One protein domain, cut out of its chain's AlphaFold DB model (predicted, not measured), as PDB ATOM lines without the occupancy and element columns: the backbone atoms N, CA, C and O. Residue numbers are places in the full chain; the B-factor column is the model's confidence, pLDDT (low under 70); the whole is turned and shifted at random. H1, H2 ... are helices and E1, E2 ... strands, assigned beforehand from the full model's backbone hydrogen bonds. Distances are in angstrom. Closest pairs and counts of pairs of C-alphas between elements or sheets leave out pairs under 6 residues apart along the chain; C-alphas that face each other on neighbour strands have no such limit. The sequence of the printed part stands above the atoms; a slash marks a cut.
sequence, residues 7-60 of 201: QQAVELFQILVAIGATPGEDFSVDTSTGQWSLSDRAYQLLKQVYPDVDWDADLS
ATOM      1  N   GLN A   7     -13.484 -25.373 -40.697       65.75
ATOM      2  CA  GLN A   7     -13.479 -24.411 -39.602       65.75
ATOM      3  C   GLN A   7     -14.356 -23.185 -39.898       65.75
ATOM      4  O   GLN A   7     -15.183 -22.822 -39.069       65.75
ATOM      5  N   GLN A   8     -14.276 -22.630 -41.111       66.88
ATOM      6  CA  GLN A   8     -15.144 -21.530 -41.554       66.88
ATOM      7  C   GLN A   8     -16.620 -21.947 -41.624       66.88
ATOM      8  O   GLN A   8     -17.505 -21.161 -41.299       66.88
ATOM      9  N   ALA A   9     -16.896 -23.198 -42.002       65.94
ATOM     10  CA  ALA A   9     -18.250 -23.745 -42.023       65.94
ATOM     11  C   ALA A   9     -18.861 -23.846 -40.612       65.94
ATOM     12  O   ALA A   9     -20.033 -23.531 -40.417       65.94
ATOM     13  N   VAL A  10     -18.068 -24.250 -39.613       71.88
ATOM     14  CA  VAL A  10     -18.507 -24.303 -38.207       71.88
ATOM     15  C   VAL A  10     -18.720 -22.898 -37.644       71.88
ATOM     16  O   VAL A  10     -19.694 -22.672 -36.931       71.88
ATOM     17  N   GLU A  11     -17.849 -21.948 -37.982       76.56
ATOM     18  CA  GLU A  11     -17.986 -20.552 -37.559       76.56
ATOM     19  C   GLU A  11     -19.250 -19.909 -38.147       76.56
ATOM     20  O   GLU A  11     -20.044 -19.331 -37.405       76.56
ATOM     21  N   LEU A  12     -19.511 -20.090 -39.447       75.75
ATOM     22  CA  LEU A  12     -20.731 -19.594 -40.087       75.75
ATOM     23  C   LEU A  12     -21.992 -20.242 -39.493       75.75
ATOM     24  O   LEU A  12     -22.958 -19.539 -39.201       75.75
ATOM     25  N   PHE A  13     -21.968 -21.557 -39.237       80.25
ATOM     26  CA  PHE A  13     -23.053 -22.260 -38.545       80.25
ATOM     27  C   PHE A  13     -23.373 -21.614 -37.190       80.25
ATOM     28  O   PHE A  13     -24.529 -21.342 -36.871       80.25
ATOM     29  N   GLN A  14     -22.338 -21.363 -36.384       79.88
ATOM     30  CA  GLN A  14     -22.481 -20.781 -35.052       79.88
ATOM     31  C   GLN A  14     -23.020 -19.353 -35.111       79.88
ATOM     32  O   GLN A  14     -23.884 -19.004 -34.309       79.88
ATOM     33  N   ILE A  15     -22.554 -18.549 -36.070       83.75
ATOM     34  CA  ILE A  15     -23.048 -17.186 -36.284       83.75
ATOM     35  C   ILE A  15     -24.539 -17.215 -36.633       83.75
ATOM     36  O   ILE A  15     -25.317 -16.500 -36.007       83.75
ATOM     37  N   LEU A  16     -24.954 -18.068 -37.574       82.69
ATOM     38  CA  LEU A  16     -26.344 -18.165 -38.026       82.69
ATOM     39  C   LEU A  16     -27.294 -18.598 -36.902       82.69
ATOM     40  O   LEU A  16     -28.339 -17.983 -36.697       82.69
ATOM     41  N   VAL A  17     -26.903 -19.589 -36.102       84.75
ATOM     42  CA  VAL A  17     -27.690 -19.981 -34.923       84.75
ATOM     43  C   VAL A  17     -27.734 -18.849 -33.890       84.75
ATOM     44  O   VAL A  17     -28.789 -18.580 -33.316       84.75
ATOM     45  N   ALA A  18     -26.618 -18.150 -33.662       80.69
ATOM     46  CA  ALA A  18     -26.540 -17.072 -32.675       80.69
ATOM     47  C   ALA A  18     -27.412 -15.856 -33.030       80.69
ATOM     48  O   ALA A  18     -27.934 -15.203 -32.129       80.69
ATOM     49  N   ILE A  19     -27.603 -15.569 -34.320       81.88
ATOM     50  CA  ILE A  19     -28.502 -14.502 -34.793       81.88
ATOM     51  C   ILE A  19     -29.967 -14.952 -34.916       81.88
ATOM     52  O   ILE A  19     -30.815 -14.169 -35.339       81.88
ATOM     53  N   GLY A  20     -30.276 -16.198 -34.543       79.38
ATOM     54  CA  GLY A  20     -31.637 -16.736 -34.530       79.38
ATOM     55  C   GLY A  20     -32.119 -17.317 -35.859       79.38
ATOM     56  O   GLY A  20     -33.331 -17.429 -36.045       79.38
ATOM     57  N   ALA A  21     -31.210 -17.672 -36.771       82.38
ATOM     58  CA  ALA A  21     -31.542 -18.443 -37.965       82.38
ATOM     59  C   ALA A  21     -31.666 -19.939 -37.619       82.38
ATOM     60  O   ALA A  21     -30.847 -20.496 -36.882       82.38
ATOM     61  N   THR A  22     -32.683 -20.600 -38.164       82.50
ATOM     62  CA  THR A  22     -32.980 -22.013 -37.926       82.50
ATOM     63  C   THR A  22     -32.317 -22.902 -38.992       82.50
ATOM     64  O   THR A  22     -32.594 -22.732 -40.182       82.50
ATOM     65  N   PRO A  23     -31.480 -23.890 -38.619       78.50
ATOM     66  CA  PRO A  23     -30.944 -24.865 -39.571       78.50
ATOM     67  C   PRO A  23     -32.061 -25.677 -40.242       78.50
ATOM     68  O   PRO A  23     -32.958 -26.173 -39.565       78.50
ATOM     69  N   GLY A  24     -31.983 -25.853 -41.560       69.25
ATOM     70  CA  GLY A  24     -32.987 -26.558 -42.364       69.25
ATOM     71  C   GLY A  24     -34.163 -25.690 -42.821       69.25
ATOM     72  O   GLY A  24     -34.866 -26.095 -43.739       69.25
ATOM     73  N   GLU A  25     -34.343 -24.498 -42.243       72.75
ATOM     74  CA  GLU A  25     -35.335 -23.508 -42.691       72.75
ATOM     75  C   GLU A  25     -34.639 -22.279 -43.277       72.75
ATOM     76  O   GLU A  25     -34.839 -21.921 -44.433       72.75
ATOM     77  N   ASP A  26     -33.778 -21.644 -42.481       73.50
ATOM     78  CA  ASP A  26     -33.140 -20.392 -42.856       73.50
ATOM     79  C   ASP A  26     -31.770 -20.611 -43.520       73.50
ATOM     80  O   ASP A  26     -31.267 -19.701 -44.180       73.50
ATOM     81  N   PHE A  27     -31.154 -21.785 -43.352       79.44
ATOM     82  CA  PHE A  27     -29.923 -22.180 -44.039       79.44
ATOM     83  C   PHE A  27     -29.737 -23.702 -44.044       79.44
ATOM     84  O   PHE A  27     -30.170 -24.394 -43.120       79.44
ATOM     85  N   SER A  28     -29.058 -24.240 -45.053       75.81
ATOM     86  CA  SER A  28     -28.729 -25.669 -45.123       75.81
ATOM     87  C   SER A  28     -27.409 -25.920 -45.848       75.81
ATOM     88  O   SER A  28     -26.873 -25.038 -46.520       75.81
ATOM     89  N   VAL A  29     -26.874 -27.133 -45.698       72.50
ATOM     90  CA  VAL A  29     -25.675 -27.587 -46.409       72.50
ATOM     91  C   VAL A  29     -26.041 -28.814 -47.219       72.50
ATOM     92  O   VAL A  29     -26.476 -29.819 -46.656       72.50
ATOM     93  N   ASP A  30     -25.834 -28.743 -48.526       65.31
ATOM     94  CA  ASP A  30     -25.895 -29.916 -49.381       65.31
ATOM     95  C   ASP A  30     -24.706 -30.825 -49.042       65.31
ATOM     96  O   ASP A  30     -23.542 -30.480 -49.244       65.31
ATOM     97  N   THR A  31     -24.998 -32.001 -48.494       59.25
ATOM     98  CA  THR A  31     -23.989 -32.971 -48.056       59.25
ATOM     99  C   THR A  31     -23.269 -33.657 -49.218       59.25
ATOM    100  O   THR A  31     -22.206 -34.240 -49.005       59.25
ATOM    101  N   SER A  32     -23.809 -33.575 -50.438       49.47
ATOM    102  CA  SER A  32     -23.225 -34.154 -51.650       49.47
ATOM    103  C   SER A  32     -22.250 -33.204 -52.351       49.47
ATOM    104  O   SER A  32     -21.228 -33.648 -52.877       49.47
ATOM    105  N   THR A  33     -22.521 -31.897 -52.308       57.91
ATOM    106  CA  THR A  33     -21.701 -30.860 -52.960       57.91
ATOM    107  C   THR A  33     -20.894 -30.011 -51.974       57.91
ATOM    108  O   THR A  33     -19.954 -29.326 -52.373       57.91
ATOM    109  N   GLY A  34     -21.227 -30.062 -50.680       61.09
ATOM    110  CA  GLY A  34     -20.674 -29.188 -49.642       61.09
ATOM    111  C   GLY A  34     -21.141 -27.735 -49.759       61.09
ATOM    112  O   GLY A  34     -20.578 -26.859 -49.099       61.09
ATOM    113  N   GLN A  35     -22.125 -27.464 -50.621       66.69
ATOM    114  CA  GLN A  35     -22.600 -26.120 -50.903       66.69
ATOM    115  C   GLN A  35     -23.580 -25.662 -49.826       66.69
ATOM    116  O   GLN A  35     -24.480 -26.395 -49.419       66.69
ATOM    117  N   TRP A  36     -23.398 -24.430 -49.367       72.75
ATOM    118  CA  TRP A  36     -24.301 -23.796 -48.419       72.75
ATOM    119  C   TRP A  36     -25.420 -23.080 -49.162       72.75
ATOM    120  O   TRP A  36     -25.183 -22.446 -50.191       72.75
ATOM    121  N   SER A  37     -26.624 -23.158 -48.610       71.44
ATOM    122  CA  SER A  37     -27.764 -22.338 -48.994       71.44
ATOM    123  C   SER A  37     -28.172 -21.468 -47.811       71.44
ATOM    124  O   SER A  37     -28.104 -21.896 -46.655       71.44
ATOM    125  N   LEU A  38     -28.570 -20.235 -48.104       76.75
ATOM    126  CA  LEU A  38     -29.037 -19.277 -47.118       76.75
ATOM    127  C   LEU A  38     -30.350 -18.679 -47.616       76.75
ATOM    128  O   LEU A  38     -30.432 -18.252 -48.764       76.75
ATOM    129  N   SER A  39     -31.359 -18.639 -46.756       73.06
ATOM    130  CA  SER A  39     -32.601 -17.917 -47.022       73.06
ATOM    131  C   SER A  39     -32.375 -16.406 -46.962       73.06
ATOM    132  O   SER A  39     -31.495 -15.915 -46.242       73.06
ATOM    133  N   ASP A  40     -33.262 -15.652 -47.611       73.38
ATOM    134  CA  ASP A  40     -33.299 -14.191 -47.495       73.38
ATOM    135  C   ASP A  40     -33.441 -13.735 -46.038       73.38
ATOM    136  O   ASP A  40     -32.879 -12.718 -45.638       73.38
ATOM    137  N   ARG A  41     -34.157 -14.497 -45.202       74.19
ATOM    138  CA  ARG A  41     -34.338 -14.166 -43.786       74.19
ATOM    139  C   ARG A  41     -33.033 -14.281 -43.001       74.19
ATOM    140  O   ARG A  41     -32.685 -13.333 -42.298       74.19
ATOM    141  N   ALA A  42     -32.300 -15.390 -43.128       76.31
ATOM    142  CA  ALA A  42     -30.972 -15.526 -42.522       76.31
ATOM    143  C   ALA A  42     -30.021 -14.430 -43.008       76.31
ATOM    144  O   ALA A  42     -29.283 -13.846 -42.215       76.31
ATOM    145  N   TYR A  43     -30.083 -14.111 -44.299       77.12
ATOM    146  CA  TYR A  43     -29.270 -13.063 -44.893       77.12
ATOM    147  C   TYR A  43     -29.582 -11.674 -44.301       77.12
ATOM    148  O   TYR A  43     -28.678 -10.915 -43.945       77.12
ATOM    149  N   GLN A  44     -30.863 -11.347 -44.108       73.31
ATOM    150  CA  GLN A  44     -31.278 -10.105 -43.449       73.31
ATOM    151  C   GLN A  44     -30.875 -10.062 -41.970       73.31
ATOM    152  O   GLN A  44     -30.455  -9.010 -41.488       73.31
ATOM    153  N   LEU A  45     -30.950 -11.186 -41.250       74.94
ATOM    154  CA  LEU A  45     -30.483 -11.274 -39.861       74.94
ATOM    155  C   LEU A  45     -28.977 -10.991 -39.761       74.94
ATOM    156  O   LEU A  45     -28.555 -10.250 -38.873       74.94
ATOM    157  N   LEU A  46     -28.172 -11.504 -40.699       79.44
ATOM    158  CA  LEU A  46     -26.733 -11.225 -40.755       79.44
ATOM    159  C   LEU A  46     -26.459  -9.730 -40.947       79.44
ATOM    160  O   LEU A  46     -25.690  -9.150 -40.181       79.44
ATOM    161  N   LYS A  47     -27.139  -9.090 -41.908       77.94
ATOM    162  CA  LYS A  47     -27.000  -7.647 -42.169       77.94
ATOM    163  C   LYS A  47     -27.463  -6.777 -40.998       77.94
ATOM    164  O   LYS A  47     -26.911  -5.701 -40.785       77.94
ATOM    165  N   GLN A  48     -28.452  -7.223 -40.229       74.44
ATOM    166  CA  GLN A  48     -28.929  -6.496 -39.049       74.44
ATOM    167  C   GLN A  48     -27.962  -6.583 -37.866       74.44
ATOM    168  O   GLN A  48     -27.766  -5.588 -37.170       74.44
ATOM    169  N   VAL A  49     -27.380  -7.758 -37.618       76.88
ATOM    170  CA  VAL A  49     -26.496  -7.981 -36.464       76.88
ATOM    171  C   VAL A  49     -25.061  -7.527 -36.749       76.88
ATOM    172  O   VAL A  49     -24.389  -7.024 -35.850       76.88
ATOM    173  N   TYR A  50     -24.610  -7.646 -37.998       77.69
ATOM    174  CA  TYR A  50     -23.263  -7.285 -38.437       77.69
ATOM    175  C   TYR A  50     -23.326  -6.345 -39.653       77.69
ATOM    176  O   TYR A  50     -23.000  -6.757 -40.768       77.69
ATOM    177  N   PRO A  51     -23.755  -5.084 -39.464       72.75
ATOM    178  CA  PRO A  51     -23.951  -4.133 -40.560       72.75
ATOM    179  C   PRO A  51     -22.641  -3.663 -41.208       72.75
ATOM    180  O   PRO A  51     -22.655  -3.208 -42.348       72.75
ATOM    181  N   ASP A  52     -21.521  -3.774 -40.490       73.31
ATOM    182  CA  ASP A  52     -20.198  -3.334 -40.951       73.31
ATOM    183  C   ASP A  52     -19.455  -4.406 -41.773       73.31
ATOM    184  O   ASP A  52     -18.360  -4.151 -42.275       73.31
ATOM    185  N   VAL A  53     -20.023  -5.611 -41.891       71.12
ATOM    186  CA  VAL A  53     -19.458  -6.721 -42.671       71.12
ATOM    187  C   VAL A  53     -20.057  -6.706 -44.076       71.12
ATOM    188  O   VAL A  53     -21.277  -6.668 -44.244       71.12
ATOM    189  N   ASP A  54     -19.195  -6.762 -45.092       69.75
ATOM    190  CA  ASP A  54     -19.605  -6.858 -46.495       69.75
ATOM    191  C   ASP A  54     -19.975  -8.308 -46.841       69.75
ATOM    192  O   ASP A  54     -19.232  -9.051 -47.484       69.75
ATOM    193  N   TRP A  55     -21.156  -8.721 -46.377       70.38
ATOM    194  CA  TRP A  55     -21.699 -10.057 -46.617       70.38
ATOM    195  C   TRP A  55     -21.899 -10.370 -48.105       70.38
ATOM    196  O   TRP A  55     -21.946 -11.543 -48.464       70.38
ATOM    197  N   ASP A  56     -21.995  -9.362 -48.976       66.31
ATOM    198  CA  ASP A  56     -22.075  -9.564 -50.426       66.31
ATOM    199  C   ASP A  56     -20.734 -10.067 -50.995       66.31
ATOM    200  O   ASP A  56     -20.713 -10.938 -51.869       66.31
ATOM    201  N   ALA A  57     -19.608  -9.594 -50.452       61.44
ATOM    202  CA  ALA A  57     -18.276 -10.092 -50.788       61.44
ATOM    203  C   ALA A  57     -17.946 -11.425 -50.083       61.44
ATOM    204  O   ALA A  57     -17.405 -12.339 -50.712       61.44
ATOM    205  N   ASP A  58     -18.302 -11.560 -48.801       58.22
ATOM    206  CA  ASP A  58     -17.921 -12.713 -47.969       58.22
ATOM    207  C   ASP A  58     -18.805 -13.954 -48.191       58.22
ATOM    208  O   ASP A  58     -18.332 -15.088 -48.065       58.22
ATOM    209  N   LEU A  59     -20.070 -13.770 -48.587       61.09
ATOM    210  CA  LEU A  59     -20.983 -14.858 -48.961       61.09
ATOM    211  C   LEU A  59     -21.022 -15.096 -50.473       61.09
ATOM    212  O   LEU A  59     -21.823 -15.898 -50.930       61.09
ATOM    213  N   SER A  60     -20.121 -14.493 -51.256       43.84
ATOM    214  CA  SER A  60     -19.954 -14.789 -52.688       43.84
ATOM    215  C   SER A  60     -19.797 -16.293 -53.043       43.84
ATOM    216  O   SER A  60     -20.123 -16.653 -54.177       43.84
TER     217      SER A  60
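What this domain is: This is residues 7 to 60 of the 201 residues of an uncharacterized protein of Leptolyngbya sp. DLM2.Bin15 (UniProt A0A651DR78). Three helices and one small strand hairpin make a short, elongated body: the tip of the hairpin E1 and E2, residues 30 to 35, makes one end of the longest axis, and the helix H2 with the link after it lies toward the other. H1, the longest helix, lies over one side of the hairpin and stands crosswise to H2, while H3, a short helix of four residues, follows near the last printed residue. The 54 printed residues hold three named helices and two named strands in the order H1, E1, E2, H2, H3; the sheet, in the order E1, E2, is antiparallel, and the class is mostly helix. The whole is compact, with a radius of gyration of the C-alphas of 10.7 A, and spans 32 by 21 by 20 A, though no two of its helices touch.

How they stand to each other: Start with H1, residues 7 to 18, and look on to E1, residues 27 to 29: the two are near each other, with 6 pairs of C-alphas within 10 A. E1 forms a hairpin with E2, residues 36 to 38; they are antiparallel neighbours, their directions 169 degrees apart. Look there for N 28 and O 37, 3.0 A apart, and N 37 and O 28, 2.8 A apart, both within hydrogen-bond range. Next comes H2, residues 40 to 49, close but not clearly touching H1: their closest C-alphas, Leu 16 and Ala 42, are 7.0 A apart, and their lines are about perpendicular at 86 degrees. The closest C-alphas of E1 and H2, Phe 27 and Ala 42, are 6.9 A apart. H3, residues 55 to 58, is close but not clearly touching H2, with the closest C-alphas, Lys 47 and Trp 55, 7.3 A apart. H3 is apart from H1, E1 and E2, and H1 is apart from E2. Every O i to N i+4 pair is within hydrogen-bond range in H1 and H2; H3 is too short for such a pair, and its one O i to N i+3 pair is not within range.

Where its parts are: Find C-alpha 7 at (-13.479, -24.411, -39.602); from there H1 runs 16.5 A to C-alpha 18. E1 begins at C-alpha 27, at (-29.923, -22.180, -44.039), and covers 7.3 A; E2 covers 6.7 A. H2 runs 14.4 A from Asp 40 to Val 49. H3, 4.8 A long, ends at C-alpha 58, at (-17.921, -12.713, -47.969).

The domain as a whole: The C-alphas farthest apart, those of Ser 32 and Asp 52, are 32.8 A apart. The printed part has no cut and no long link: E2 to H2 and H2 to H3 are tight, H1 to E1 and E1 to E2 short. The mean pLDDT of the printed part is 72.2; look for values under 70 at residues 7 to 9, 24, 30 to 35, 54 and 56 to 60.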